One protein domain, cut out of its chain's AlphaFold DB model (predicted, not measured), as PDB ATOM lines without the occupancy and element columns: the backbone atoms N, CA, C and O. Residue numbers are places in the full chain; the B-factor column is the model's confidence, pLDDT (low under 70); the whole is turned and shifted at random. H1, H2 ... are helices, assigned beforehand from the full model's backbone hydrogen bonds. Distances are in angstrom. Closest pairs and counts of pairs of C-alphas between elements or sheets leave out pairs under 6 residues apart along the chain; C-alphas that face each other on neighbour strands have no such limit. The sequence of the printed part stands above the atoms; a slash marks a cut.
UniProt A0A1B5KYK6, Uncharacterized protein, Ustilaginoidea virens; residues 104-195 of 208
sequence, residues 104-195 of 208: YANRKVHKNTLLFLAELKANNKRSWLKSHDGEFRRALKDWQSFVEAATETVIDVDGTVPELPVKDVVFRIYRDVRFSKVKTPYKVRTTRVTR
ATOM      1  N   TYR A 104     257.394 205.160 140.001       83.38
ATOM      2  CA  TYR A 104     256.437 205.005 138.910       83.38
ATOM      3  C   TYR A 104     255.013 205.245 139.426       83.38
ATOM      4  O   TYR A 104     254.621 204.699 140.456       83.38
ATOM      5  N   ALA A 105     254.232 206.052 138.708       85.19
ATOM      6  CA  ALA A 105     252.880 206.424 139.112       85.19
ATOM      7  C   ALA A 105     251.901 206.273 137.948       85.19
ATOM      8  O   ALA A 105     252.132 206.797 136.864       85.19
ATOM      9  N   ASN A 106     250.747 205.651 138.197       84.38
ATOM     10  CA  ASN A 106     249.769 205.360 137.142       84.38
ATOM     11  C   ASN A 106     249.266 206.627 136.431       84.38
ATOM     12  O   ASN A 106     249.059 206.621 135.234       84.38
ATOM     13  N   ARG A 107     249.121 207.765 137.120       83.50
ATOM     14  CA  ARG A 107     248.599 209.001 136.497       83.50
ATOM     15  C   ARG A 107     249.656 209.835 135.762       83.50
ATOM     16  O   ARG A 107     249.321 210.891 135.226       83.50
ATOM     17  N   LYS A 108     250.932 209.431 135.767       88.44
ATOM     18  CA  LYS A 108     252.030 210.242 135.224       88.44
ATOM     19  C   LYS A 108     253.145 209.381 134.644       88.44
ATOM     20  O   LYS A 108     253.813 208.657 135.365       88.44
ATOM     21  N   VAL A 109     253.439 209.601 133.365       89.12
ATOM     22  CA  VAL A 109     254.556 208.944 132.672       89.12
ATOM     23  C   VAL A 109     255.898 209.331 133.300       89.12
ATOM     24  O   VAL A 109     256.201 210.516 133.489       89.12
ATOM     25  N   HIS A 110     256.721 208.325 133.592       89.50
ATOM     26  CA  HIS A 110     258.025 208.513 134.211       89.50
ATOM     27  C   HIS A 110     259.048 209.134 133.239       89.50
ATOM     28  O   HIS A 110     259.048 208.878 132.032       89.50
ATOM     29  N   LYS A 111     259.999 209.922 133.762       88.88
ATOM     30  CA  LYS A 111     261.046 210.574 132.945       88.88
ATOM     31  C   LYS A 111     261.910 209.553 132.196       88.88
ATOM     32  O   LYS A 111     262.211 209.753 131.024       88.88
ATOM     33  N   ASN A 112     262.240 208.434 132.842       89.56
ATOM     34  CA  ASN A 112     263.018 207.347 132.230       89.56
ATOM     35  C   ASN A 112     262.315 206.751 131.001       89.56
ATOM     36  O   ASN A 112     262.983 206.429 130.025       89.56
ATOM     37  N   THR A 113     260.982 206.659 131.014       89.25
ATOM     38  CA  THR A 113     260.182 206.198 129.869       89.25
ATOM     39  C   THR A 113     260.334 207.157 128.686       89.25
ATOM     40  O   THR A 113     260.551 206.726 127.555       89.25
ATOM     41  N   LEU A 114     260.298 208.470 128.938       88.19
ATOM     42  CA  LEU A 114     260.481 209.489 127.899       88.19
ATOM     43  C   LEU A 114     261.911 209.517 127.341       88.19
ATOM     44  O   LEU A 114     262.089 209.633 126.130       88.19
ATOM     45  N   LEU A 115     262.920 209.372 128.204       89.62
ATOM     46  CA  LEU A 115     264.324 209.283 127.791       89.62
ATOM     47  C   LEU A 115     264.575 208.039 126.931       89.62
ATOM     48  O   LEU A 115     265.172 208.144 125.862       89.62
ATOM     49  N   PHE A 116     264.028 206.890 127.333       88.62
ATOM     50  CA  PHE A 116     264.098 205.664 126.544       88.62
ATOM     51  C   PHE A 116     263.478 205.843 125.149       88.62
ATOM     52  O   PHE A 116     264.061 205.428 124.150       88.62
ATOM     53  N   LEU A 117     262.321 206.506 125.043       87.31
ATOM     54  CA  LEU A 117     261.698 206.782 123.742       87.31
ATOM     55  C   LEU A 117     262.544 207.729 122.874       87.31
ATOM     56  O   LEU A 117     262.584 207.565 121.650       87.31
ATOM     57  N   ALA A 118     263.228 208.702 123.482       88.62
ATOM     58  CA  ALA A 118     264.151 209.587 122.775       88.62
ATOM     59  C   ALA A 118     265.358 208.816 122.217       88.62
ATOM     60  O   ALA A 118     265.744 209.011 121.062       88.62
ATOM     61  N   GLU A 119     265.901 207.883 122.991       88.81
ATOM     62  CA  GLU A 119     267.008 207.034 122.555       88.81
ATOM     63  C   GLU A 119     266.588 205.992 121.530       88.81
ATOM     64  O   GLU A 119     267.301 205.801 120.552       88.81
ATOM     65  N   LEU A 120     265.402 205.394 121.664       87.50
ATOM     66  CA  LEU A 120     264.837 204.508 120.643       87.50
ATOM     67  C   LEU A 120     264.682 205.239 119.300       87.50
ATOM     68  O   LEU A 120     264.835 204.646 118.230       87.50
ATOM     69  N   LYS A 121     264.395 206.545 119.348       85.69
ATOM     70  CA  LYS A 121     264.336 207.398 118.160       85.69
ATOM     71  C   LYS A 121     265.702 207.667 117.546       85.69
ATOM     72  O   LYS A 121     265.788 207.672 116.319       85.69
ATOM     73  N   ALA A 122     266.737 207.852 118.357       87.75
ATOM     74  CA  ALA A 122     268.107 207.979 117.872       87.75
ATOM     75  C   ALA A 122     268.658 206.637 117.344       87.75
ATOM     76  O   ALA A 122     269.291 206.588 116.292       87.75
ATOM     77  N   ASN A 123     268.345 205.535 118.028       84.94
ATOM     78  CA  ASN A 123     268.901 204.200 117.827       84.94
ATOM     79  C   ASN A 123     267.837 203.206 117.328       84.94
ATOM     80  O   ASN A 123     267.509 202.217 117.981       84.94
ATOM     81  N   ASN A 124     267.313 203.426 116.118       84.75
ATOM     82  CA  ASN A 124     266.291 202.566 115.500       84.75
ATOM     83  C   ASN A 124     266.886 201.260 114.912       84.75
ATOM     84  O   ASN A 124     266.701 200.943 113.735       84.75
ATOM     85  N   LYS A 125     267.653 200.515 115.721       86.62
ATOM     86  CA  LYS A 125     268.325 199.254 115.354       86.62
ATOM     87  C   LYS A 125     267.792 198.094 116.198       86.62
ATOM     88  O   LYS A 125     267.553 198.237 117.392       86.62
ATOM     89  N   ARG A 126     267.635 196.914 115.587       84.50
ATOM     90  CA  ARG A 126     267.090 195.719 116.265       84.50
ATOM     91  C   ARG A 126     268.004 195.170 117.359       84.50
ATOM     92  O   ARG A 126     267.511 194.741 118.397       84.50
ATOM     93  N   SER A 127     269.315 195.203 117.131       86.88
ATOM     94  CA  SER A 127     270.323 194.814 118.123       86.88
ATOM     95  C   SER A 127     270.276 195.709 119.363       86.88
ATOM     96  O   SER A 127     270.354 195.207 120.481       86.88
ATOM     97  N   TRP A 128     270.059 197.012 119.167       88.12
ATOM     98  CA  TRP A 128     269.938 197.980 120.254       88.12
ATOM     99  C   TRP A 128     268.725 197.672 121.137       88.12
ATOM    100  O   TRP A 128     268.888 197.423 122.326       88.12
ATOM    101  N   LEU A 129     267.524 197.533 120.558       87.25
ATOM    102  CA  LEU A 129     266.333 197.202 121.355       87.25
ATOM    103  C   LEU A 129     266.486 195.875 122.120       87.25
ATOM    104  O   LEU A 129     266.014 195.768 123.245       87.25
ATOM    105  N   LYS A 130     267.164 194.877 121.536       87.50
ATOM    106  CA  LYS A 130     267.432 193.597 122.211       87.50
ATOM    107  C   LYS A 130     268.359 193.756 123.426       87.50
ATOM    108  O   LYS A 130     268.191 193.032 124.397       87.50
ATOM    109  N   SER A 131     269.294 194.704 123.373       88.25
ATOM    110  CA  SER A 131     270.216 195.016 124.477       88.25
ATOM    111  C   SER A 131     269.513 195.779 125.611       88.25
ATOM    112  O   SER A 131     269.786 195.536 126.783       88.25
ATOM    113  N   HIS A 132     268.544 196.635 125.264       88.56
ATOM    114  CA  HIS A 132     267.755 197.460 126.194       88.56
ATOM    115  C   HIS A 132     266.352 196.894 126.496       88.56
ATOM    116  O   HIS A 132     265.444 197.629 126.890       88.56
ATOM    117  N   ASP A 133     266.139 195.586 126.320       87.50
ATOM    118  CA  ASP A 133     264.815 194.960 126.467       87.50
ATOM    119  C   ASP A 133     264.243 195.113 127.892       87.50
ATOM    120  O   ASP A 133     263.038 195.293 128.080       87.50
ATOM    121  N   GLY A 134     265.110 195.130 128.912       89.69
ATOM    122  CA  GLY A 134     264.708 195.396 130.296       89.69
ATOM    123  C   GLY A 134     264.114 196.795 130.485       89.69
ATOM    124  O   GLY A 134     263.058 196.949 131.103       89.69
ATOM    125  N   GLU A 135     264.747 197.815 129.901       88.06
ATOM    126  CA  GLU A 135     264.239 199.189 129.948       88.06
ATOM    127  C   GLU A 135     262.943 199.330 129.159       88.06
ATOM    128  O   GLU A 135     262.010 199.987 129.623       88.06
ATOM    129  N   PHE A 136     262.864 198.651 128.013       89.12
ATOM    130  CA  PHE A 136     261.664 198.615 127.196       89.12
ATOM    131  C   PHE A 136     260.468 198.037 127.962       89.12
ATOM    132  O   PHE A 136     259.406 198.655 127.978       89.12
ATOM    133  N   ARG A 137     260.619 196.891 128.639       90.06
ATOM    134  CA  ARG A 137     259.527 196.283 129.422       90.06
ATOM    135  C   ARG A 137     259.057 197.187 130.556       90.06
ATOM    136  O   ARG A 137     257.855 197.299 130.790       90.06
ATOM    137  N   ARG A 138     259.993 197.856 131.229       89.88
ATOM    138  CA  ARG A 138     259.693 198.818 132.296       89.88
ATOM    139  C   ARG A 138     258.923 200.030 131.762       89.88
ATOM    140  O   ARG A 138     257.883 200.377 132.309       89.88
ATOM    141  N   ALA A 139     259.399 200.616 130.665       90.06
ATOM    142  CA  ALA A 139     258.748 201.721 129.966       90.06
ATOM    143  C   ALA A 139     257.355 201.339 129.435       90.06
ATOM    144  O   ALA A 139     256.419 202.132 129.509       90.06
ATOM    145  N   LEU A 140     257.200 200.115 128.922       90.19
ATOM    146  CA  LEU A 140     255.925 199.604 128.425       90.19
ATOM    147  C   LEU A 140     254.902 199.457 129.552       90.19
ATOM    148  O   LEU A 140     253.753 199.841 129.360       90.19
ATOM    149  N   LYS A 141     255.315 198.935 130.714       90.88
ATOM    150  CA  LYS A 141     254.444 198.805 131.888       90.88
ATOM    151  C   LYS A 141     253.958 200.172 132.372       90.88
ATOM    152  O   LYS A 141     252.759 200.356 132.538       90.88
ATOM    153  N   ASP A 142     254.871 201.132 132.516       91.25
ATOM    154  CA  ASP A 142     254.553 202.520 132.889       91.25
ATOM    155  C   ASP A 142     253.546 203.152 131.915       91.25
ATOM    156  O   ASP A 142     252.538 203.729 132.318       91.25
ATOM    157  N   TRP A 143     253.768 202.970 130.611       90.75
ATOM    158  CA  TRP A 143     252.860 203.475 129.586       90.75
ATOM    159  C   TRP A 143     251.484 202.799 129.616       90.75
ATOM    160  O   TRP A 143     250.474 203.473 129.434       90.75
ATOM    161  N   GLN A 144     251.423 201.485 129.843       91.00
ATOM    162  CA  GLN A 144     250.159 200.750 129.941       91.00
ATOM    163  C   GLN A 144     249.330 201.218 131.138       91.00
ATOM    164  O   GLN A 144     248.160 201.537 130.954       91.00
ATOM    165  N   SER A 145     249.947 201.342 132.315       91.38
ATOM    166  CA  SER A 145     249.278 201.849 133.518       91.38
ATOM    167  C   SER A 145     248.804 203.296 133.356       91.38
ATOM    168  O   SER A 145     247.744 203.660 133.858       91.38
ATOM    169  N   PHE A 146     249.555 204.117 132.614       91.62
ATOM    170  CA  PHE A 146     249.125 205.468 132.263       91.62
ATOM    171  C   PHE A 146     247.913 205.495 131.340       91.62
ATOM    172  O   PHE A 146     246.987 206.273 131.562       91.62
ATOM    173  N   VAL A 147     247.911 204.658 130.305       90.81
ATOM    174  CA  VAL A 147     246.789 204.592 129.366       90.81
ATOM    175  C   VAL A 147     245.535 204.070 130.050       90.81
ATOM    176  O   VAL A 147     244.486 204.645 129.811       90.81
ATOM    177  N   GLU A 148     245.643 203.070 130.924       90.06
ATOM    178  CA  GLU A 148     244.527 202.534 131.716       90.06
ATOM    179  C   GLU A 148     243.846 203.628 132.554       90.06
ATOM    180  O   GLU A 148     242.662 203.917 132.368       90.06
ATOM    181  N   ALA A 149     244.626 204.348 133.365       90.19
ATOM    182  CA  ALA A 149     244.110 205.454 134.171       90.19
ATOM    183  C   ALA A 149     243.562 206.609 133.310       90.19
ATOM    184  O   ALA A 149     242.617 207.292 133.700       90.19
ATOM    185  N   ALA A 150     244.153 206.861 132.137       89.69
ATOM    186  CA  ALA A 150     243.660 207.880 131.218       89.69
ATOM    187  C   ALA A 150     242.339 207.461 130.556       89.69
ATOM    188  O   ALA A 150     241.445 208.293 130.420       89.69
ATOM    189  N   THR A 151     242.191 206.193 130.163       88.19
ATOM    190  CA  THR A 151     240.962 205.687 129.542       88.19
ATOM    191  C   THR A 151     239.777 205.760 130.491       88.19
ATOM    192  O   THR A 151     238.728 206.225 130.062       88.19
ATOM    193  N   GLU A 152     239.960 205.433 131.774       88.19
ATOM    194  CA  GLU A 152     238.921 205.597 132.804       88.19
ATOM    195  C   GLU A 152     238.409 207.044 132.844       88.19
ATOM    196  O   GLU A 152     237.218 207.297 132.686       88.19
ATOM    197  N   THR A 153     239.324 208.019 132.917       89.06
ATOM    198  CA  THR A 153     238.936 209.440 132.949       89.06
ATOM    199  C   THR A 153     238.267 209.929 131.663       89.06
ATOM    200  O   THR A 153     237.512 210.896 131.701       89.06
ATOM    201  N   VAL A 154     238.560 209.308 130.518       87.56
ATOM    202  CA  VAL A 154     237.934 209.664 129.236       87.56
ATOM    203  C   VAL A 154     236.525 209.086 129.149       87.56
ATOM    204  O   VAL A 154     235.632 209.785 128.678       87.56
ATOM    205  N   ILE A 155     236.310 207.863 129.637       88.81
ATOM    206  CA  ILE A 155     234.992 207.211 129.680       88.81
ATOM    207  C   ILE A 155     234.032 207.995 130.586       88.81
ATOM    208  O   ILE A 155     232.880 208.205 130.210       88.81
ATOM    209  N   ASP A 156     234.518 208.502 131.724       88.50
ATOM    210  CA  ASP A 156     233.724 209.349 132.628       88.50
ATOM    211  C   ASP A 156     233.213 210.637 131.952       88.50
ATOM    212  O   ASP A 156     232.164 211.170 132.319       88.50
ATOM    213  N   VAL A 157     233.958 211.157 130.971       90.12
ATOM    214  CA  VAL A 157     233.624 212.394 130.248       90.12
ATOM    215  C   VAL A 157     232.792 212.114 128.993       90.12
ATOM    216  O   VAL A 157     231.917 212.914 128.654       90.12
ATOM    217  N   ASP A 158     233.052 211.005 128.298       87.38
ATOM    218  CA  ASP A 158     232.413 210.644 127.032       87.38
ATOM    219  C   ASP A 158     231.945 209.179 127.024       87.38
ATOM    220  O   ASP A 158     232.692 208.254 126.701       87.38
ATOM    221  N   GLY A 159     230.654 208.979 127.301       83.69
ATOM    222  CA  GLY A 159     230.011 207.663 127.272       83.69
ATOM    223  C   GLY A 159     229.823 207.061 125.873       83.69
ATOM    224  O   GLY A 159     229.284 205.962 125.757       83.69
ATOM    225  N   THR A 160     230.228 207.750 124.797       88.25
ATOM    226  CA  THR A 160     230.265 207.151 123.450       88.25
ATOM    227  C   THR A 160     231.501 206.281 123.232       88.25
ATOM    228  O   THR A 160     231.535 205.498 122.279       88.25
ATOM    229  N   VAL A 161     232.505 206.396 124.110       82.62
ATOM    230  CA  VAL A 161     233.747 205.627 124.044       82.62
ATOM    231  C   VAL A 161     233.548 204.285 124.757       82.62
ATOM    232  O   VAL A 161     233.351 204.261 125.971       82.62
ATOM    233  N   PRO A 162     233.605 203.150 124.039       80.44
ATOM    234  CA  PRO A 162     233.570 201.848 124.684       80.44
ATOM    235  C   PRO A 162     234.860 201.592 125.473       80.44
ATOM    236  O   PRO A 162     235.943 202.036 125.085       80.44
ATOM    237  N   GLU A 163     234.750 200.820 126.552       80.19
ATOM    238  CA  GLU A 163     235.907 200.314 127.287       80.19
ATOM    239  C   GLU A 163     236.664 199.313 126.400       80.19
ATOM    240  O   GLU A 163     236.176 198.221 126.097       80.19
ATOM    241  N   LEU A 164     237.847 199.709 125.922       85.00
ATOM    242  CA  LEU A 164     238.737 198.840 125.155       85.00
ATOM    243  C   LEU A 164     239.901 198.367 126.024       85.00
ATOM    244  O   LEU A 164     240.434 199.144 126.819       85.00
ATOM    245  N   PRO A 165     240.392 197.133 125.809       85.00
ATOM    246  CA  PRO A 165     241.595 196.681 126.481       85.00
ATOM    247  C   PRO A 165     242.786 197.564 126.080       85.00
ATOM    248  O   PRO A 165     242.974 197.905 124.911       85.00
ATOM    249  N   VAL A 166     243.667 197.857 127.040       84.00
ATOM    250  CA  VAL A 166     244.851 198.729 126.860       84.00
ATOM    251  C   VAL A 166     245.718 198.320 125.659       84.00
ATOM    252  O   VAL A 166     246.331 199.158 124.997       84.00
ATOM    253  N   LYS A 167     245.754 197.022 125.333       83.75
ATOM    254  CA  LYS A 167     246.504 196.474 124.190       83.75
ATOM    255  C   LYS A 167     246.016 196.987 122.832       83.75
ATOM    256  O   LYS A 167     246.833 197.064 121.918       83.75
ATOM    257  N   ASP A 168     244.740 197.340 122.716       82.31
ATOM    258  CA  ASP A 168     244.142 197.834 121.471       82.31
ATOM    259  C   ASP A 168     244.286 199.357 121.338       82.31
ATOM    260  O   ASP A 168     244.338 199.889 120.228       82.31
ATOM    261  N   VAL A 169     244.431 200.058 122.467       84.38
ATOM    262  CA  VAL A 169     244.678 201.507 122.521       84.38
ATOM    263  C   VAL A 169     246.157 201.830 122.262       84.38
ATOM    264  O   VAL A 169     246.492 202.822 121.607       84.38
ATOM    265  N   VAL A 170     247.070 200.987 122.754       85.19
ATOM    266  CA  VAL A 170     248.521 201.177 122.614       85.19
ATOM    267  C   VAL A 170     249.036 200.581 121.303       85.19
ATOM    268  O   VAL A 170     248.851 199.406 120.999       85.19
ATOM    269  N   PHE A 171     249.786 201.370 120.528       78.31
ATOM    270  CA  PHE A 171     250.387 200.879 119.288       78.31
ATOM    271  C   PHE A 171     251.489 199.839 119.532       78.31
ATOM    272  O   PHE A 171     252.369 200.003 120.378       78.31
ATOM    273  N   ARG A 172     251.536 198.819 118.667       82.38
ATOM    274  CA  ARG A 172     252.675 197.896 118.584       82.38
ATOM    275  C   ARG A 172     253.946 198.637 118.150       82.38
ATOM    276  O   ARG A 172     253.947 199.344 117.140       82.38
ATOM    277  N   ILE A 173     255.055 198.391 118.851       82.19
ATOM    278  CA  ILE A 173     256.362 199.013 118.564       82.19
ATOM    279  C   ILE A 173     256.914 198.665 117.175       82.19
ATOM    280  O   ILE A 173     257.596 199.477 116.550       82.19
ATOM    281  N   TYR A 174     256.617 197.458 116.681       83.75
ATOM    282  CA  TYR A 174     257.098 196.960 115.396       83.75
ATOM    283  C   TYR A 174     256.291 197.580 114.255       83.75
ATOM    284  O   TYR A 174     255.077 197.365 114.142       83.75
ATOM    285  N   ARG A 175     256.974 198.330 113.386       81.81
ATOM    286  CA  ARG A 175     256.384 198.915 112.181       81.81
ATOM    287  C   ARG A 175     256.326 197.861 111.075       81.81
ATOM    288  O   ARG A 175     257.307 197.170 110.825       81.81
ATOM    289  N   ASP A 176     255.206 197.788 110.356       80.88
ATOM    290  CA  ASP A 176     255.183 197.058 109.087       80.88
ATOM    291  C   ASP A 176     255.949 197.858 108.024       80.88
ATOM    292  O   ASP A 176     255.534 198.942 107.597       80.88
ATOM    293  N   VAL A 177     257.122 197.351 107.661       81.12
ATOM    294  CA  VAL A 177     258.035 197.981 106.703       81.12
ATOM    295  C   VAL A 177     257.902 197.412 105.293       81.12
ATOM    296  O   VAL A 177     258.479 197.988 104.378       81.12
ATOM    297  N   ARG A 178     257.113 196.343 105.083       81.62
ATOM    298  CA  ARG A 178     257.025 195.633 103.790       81.62
ATOM    299  C   ARG A 178     256.596 196.536 102.637       81.62
ATOM    300  O   ARG A 178     257.090 196.395 101.528       81.62
ATOM    301  N   PHE A 179     255.727 197.499 102.932       77.81
ATOM    302  CA  PHE A 179     255.158 198.424 101.949       77.81
ATOM    303  C   PHE A 179     255.615 199.877 102.155       77.81
ATOM    304  O   PHE A 179     255.119 200.792 101.505       77.81
ATOM    305  N   SER A 180     256.535 200.120 103.094       80.75
ATOM    306  CA  SER A 180     257.005 201.471 103.407       80.75
ATOM    307  C   SER A 180     258.263 201.802 102.612       80.75
ATOM    308  O   SER A 180     259.234 201.056 102.658       80.75
ATOM    309  N   LYS A 181     258.299 202.988 101.987       80.31
ATOM    310  CA  LYS A 181     259.533 203.529 101.383       80.31
ATOM    311  C   LYS A 181     260.665 203.672 102.416       80.31
ATOM    312  O   LYS A 181     261.830 203.487 102.092       80.31
ATOM    313  N   VAL A 182     260.310 203.958 103.672       76.12
ATOM    314  CA  VAL A 182     261.243 204.066 104.803       76.12
ATOM    315  C   VAL A 182     261.254 202.756 105.598       76.12
ATOM    316  O   VAL A 182     260.259 202.405 106.240       76.12
ATOM    317  N   LYS A 183     262.390 202.049 105.576       79.31
ATOM    318  CA  LYS A 183     262.596 200.727 106.201       79.31
ATOM    319  C   LYS A 183     263.057 200.805 107.665       79.31
ATOM    320  O   LYS A 183     263.936 200.062 108.085       79.31
ATOM    321  N   THR A 184     262.491 201.708 108.460       76.00
ATOM    322  CA  THR A 184     262.801 201.786 109.898       76.00
ATOM    323  C   THR A 184     261.969 200.762 110.679       76.00
ATOM    324  O   THR A 184     260.736 200.859 110.633       76.00
ATOM    325  N   PRO A 185     262.586 199.807 111.398       77.56
ATOM    326  CA  PRO A 185     261.871 198.697 112.033       77.56
ATOM    327  C   PRO A 185     260.927 199.129 113.167       77.56
ATOM    328  O   PRO A 185     259.895 198.483 113.372       77.56
ATOM    329  N   TYR A 186     261.224 200.226 113.870       78.81
ATOM    330  CA  TYR A 186     260.464 200.645 115.053       78.81
ATOM    331  C   TYR A 186     259.690 201.949 114.874       78.81
ATOM    332  O   TYR A 186     260.109 202.870 114.161       78.81
ATOM    333  N   LYS A 187     258.539 202.028 115.555       70.25
ATOM    334  CA  LYS A 187     257.735 203.244 115.686       70.25
ATOM    335  C   LYS A 187     258.377 204.168 116.724       70.25
ATOM    336  O   LYS A 187     258.453 203.842 117.897       70.25
ATOM    337  N   VAL A 188     258.768 205.357 116.283       69.00
ATOM    338  CA  VAL A 188     259.307 206.429 117.141       69.00
ATOM    339  C   VAL A 188     258.239 207.260 117.851       69.00
ATOM    340  O   VAL A 188     258.554 208.198 118.571       69.00
ATOM    341  N   ARG A 189     256.962 206.940 117.627       66.06
ATOM    342  CA  ARG A 189     255.811 207.559 118.290       66.06
ATOM    343  C   ARG A 189     254.912 206.451 118.816       66.06
ATOM    344  O   ARG A 189     254.607 205.527 118.061       66.06
ATOM    345  N   THR A 190     254.498 206.572 120.072       56.22
ATOM    346  CA  THR A 190     253.595 205.634 120.753       56.22
ATOM    347  C   THR A 190     252.121 205.927 120.480       56.22
ATOM    348  O   THR A 190     251.309 205.026 120.637       56.22
ATOM    349  N   THR A 191     251.770 207.133 120.014       45.34
ATOM    350  CA  THR A 191     250.396 207.537 119.671       45.34
ATOM    351  C   THR A 191     250.299 208.080 118.243       45.34
ATOM    352  O   THR A 191     251.208 208.743 117.725       45.34
ATOM    353  N   ARG A 192     249.172 207.812 117.571       42.94
ATOM    354  CA  ARG A 192     248.789 208.487 116.327       42.94
ATOM    355  C   ARG A 192     248.112 209.795 116.718       42.94
ATOM    356  O   ARG A 192     246.894 209.872 116.732       42.94
ATOM    357  N   VAL A 193     248.894 210.833 117.006       41.22
ATOM    358  CA  VAL A 193     248.346 212.190 116.906       41.22
ATOM    359  C   VAL A 193     248.081 212.407 115.421       41.22
ATOM    360  O   VAL A 193     249.004 212.645 114.638       41.22
ATOM    361  N   THR A 194     246.830 212.227 115.005       39.66
ATOM    362  CA  THR A 194     246.322 212.765 113.749       39.66
ATOM    363  C   THR A 194     246.413 214.284 113.847       39.66
ATOM    364  O   THR A 194     245.448 214.965 114.171       39.66
ATOM    365  N   ARG A 195     247.600 214.839 113.581       48.44
ATOM    366  CA  ARG A 195     247.674 216.157 112.954       48.44
ATOM    367  C   ARG A 195     247.070 215.943 111.575       48.44
ATOM    368  O   ARG A 195     247.748 215.390 110.720       48.44
TER     369      ARG A 195
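Overview. This is residues 104 to 195 of the 208 residues of an uncharacterized protein of Ustilaginoidea virens (UniProt A0A1B5KYK6). One long helix, H3, makes the length of the model; H1 packs steeply on its first half with residues 112 to 116 alone, and the short helix H2 turns the chain from H1 to H3 at that end. Past the other end of H3 the chain folds back to H4, a single short turn that packs on residues 144 to 148 of H3, and then goes on as a long loop with no named element, residues 170 to 195. The printed part has 92 residues, with four named helices in the order H1, H2, H3, H4 and no named strand, and its class is all helix. It is only just compact, close to loose, with a radius of gyration of the C-alphas of 14.7 A, and the C-alphas span 41 by 33 by 22 A.

Along the chain. Start at Tyr 104 and go on to C-alpha 111 at (261.046, 210.574, 132.945), where H1 begins; it holds residues 111 to 122 and is 16.8 A long from first to last C-alpha. Next comes H2, residues 126 to 131, 8.8 A long. Find C-alpha 133 at (264.815, 194.960, 126.467); from there H3, residues 133 to 157, runs 35.9 A to C-alpha 157 at (233.624, 212.394, 130.248). Then look for H4, residues 166 to 169, 5.2 A long, which ends at C-alpha 169 at (244.678, 201.507, 122.521).

Arrangement. Look first at H1 and H3, which touch at a steep tilt of 64 degrees and run opposite ways. Their closest C-alphas are those of Thr 113 and Ala 139, 4.7 A apart, and H3 touches H1 with residues 135 to 143 alone. H1 and H2 are close but not clearly touching, with the C-alphas of Leu 120 and Leu 129 closest at 7.5 A; they run opposite ways at a shallow tilt of 33 degrees, only just short of steep. H2 and H3 are close but not clearly touching, about perpendicular at 83 degrees, and their closest C-alphas, those of Leu 129 and Phe 136, are 7.6 A apart. Farther along, H3 touches H4 with residues 144 to 148 alone, and the C-alphas of Glu 148 and Val 166 come closest at 6.2 A. H4 is apart from H1 and from H2. In the backbones of H1 and H2 every O i to N i+4 pair is within hydrogen-bond range, in H3 20 of 21 are, and H4 is too short for such a pair.

Size, cuts and confidence. The two C-alphas farthest apart are those of Ser 127 and Gly 159, 43.3 A. The printed part has no cut; the links H1 to H2 and H2 to H3 are tight, and the link from H3 to H4 is short. In residues 170 to 195 the C-alphas lie 4 to 23 A from the mean of the C-alphas. The mean pLDDT of the printed part is 82.9, and you will find values under 70 at residues 188 to 195.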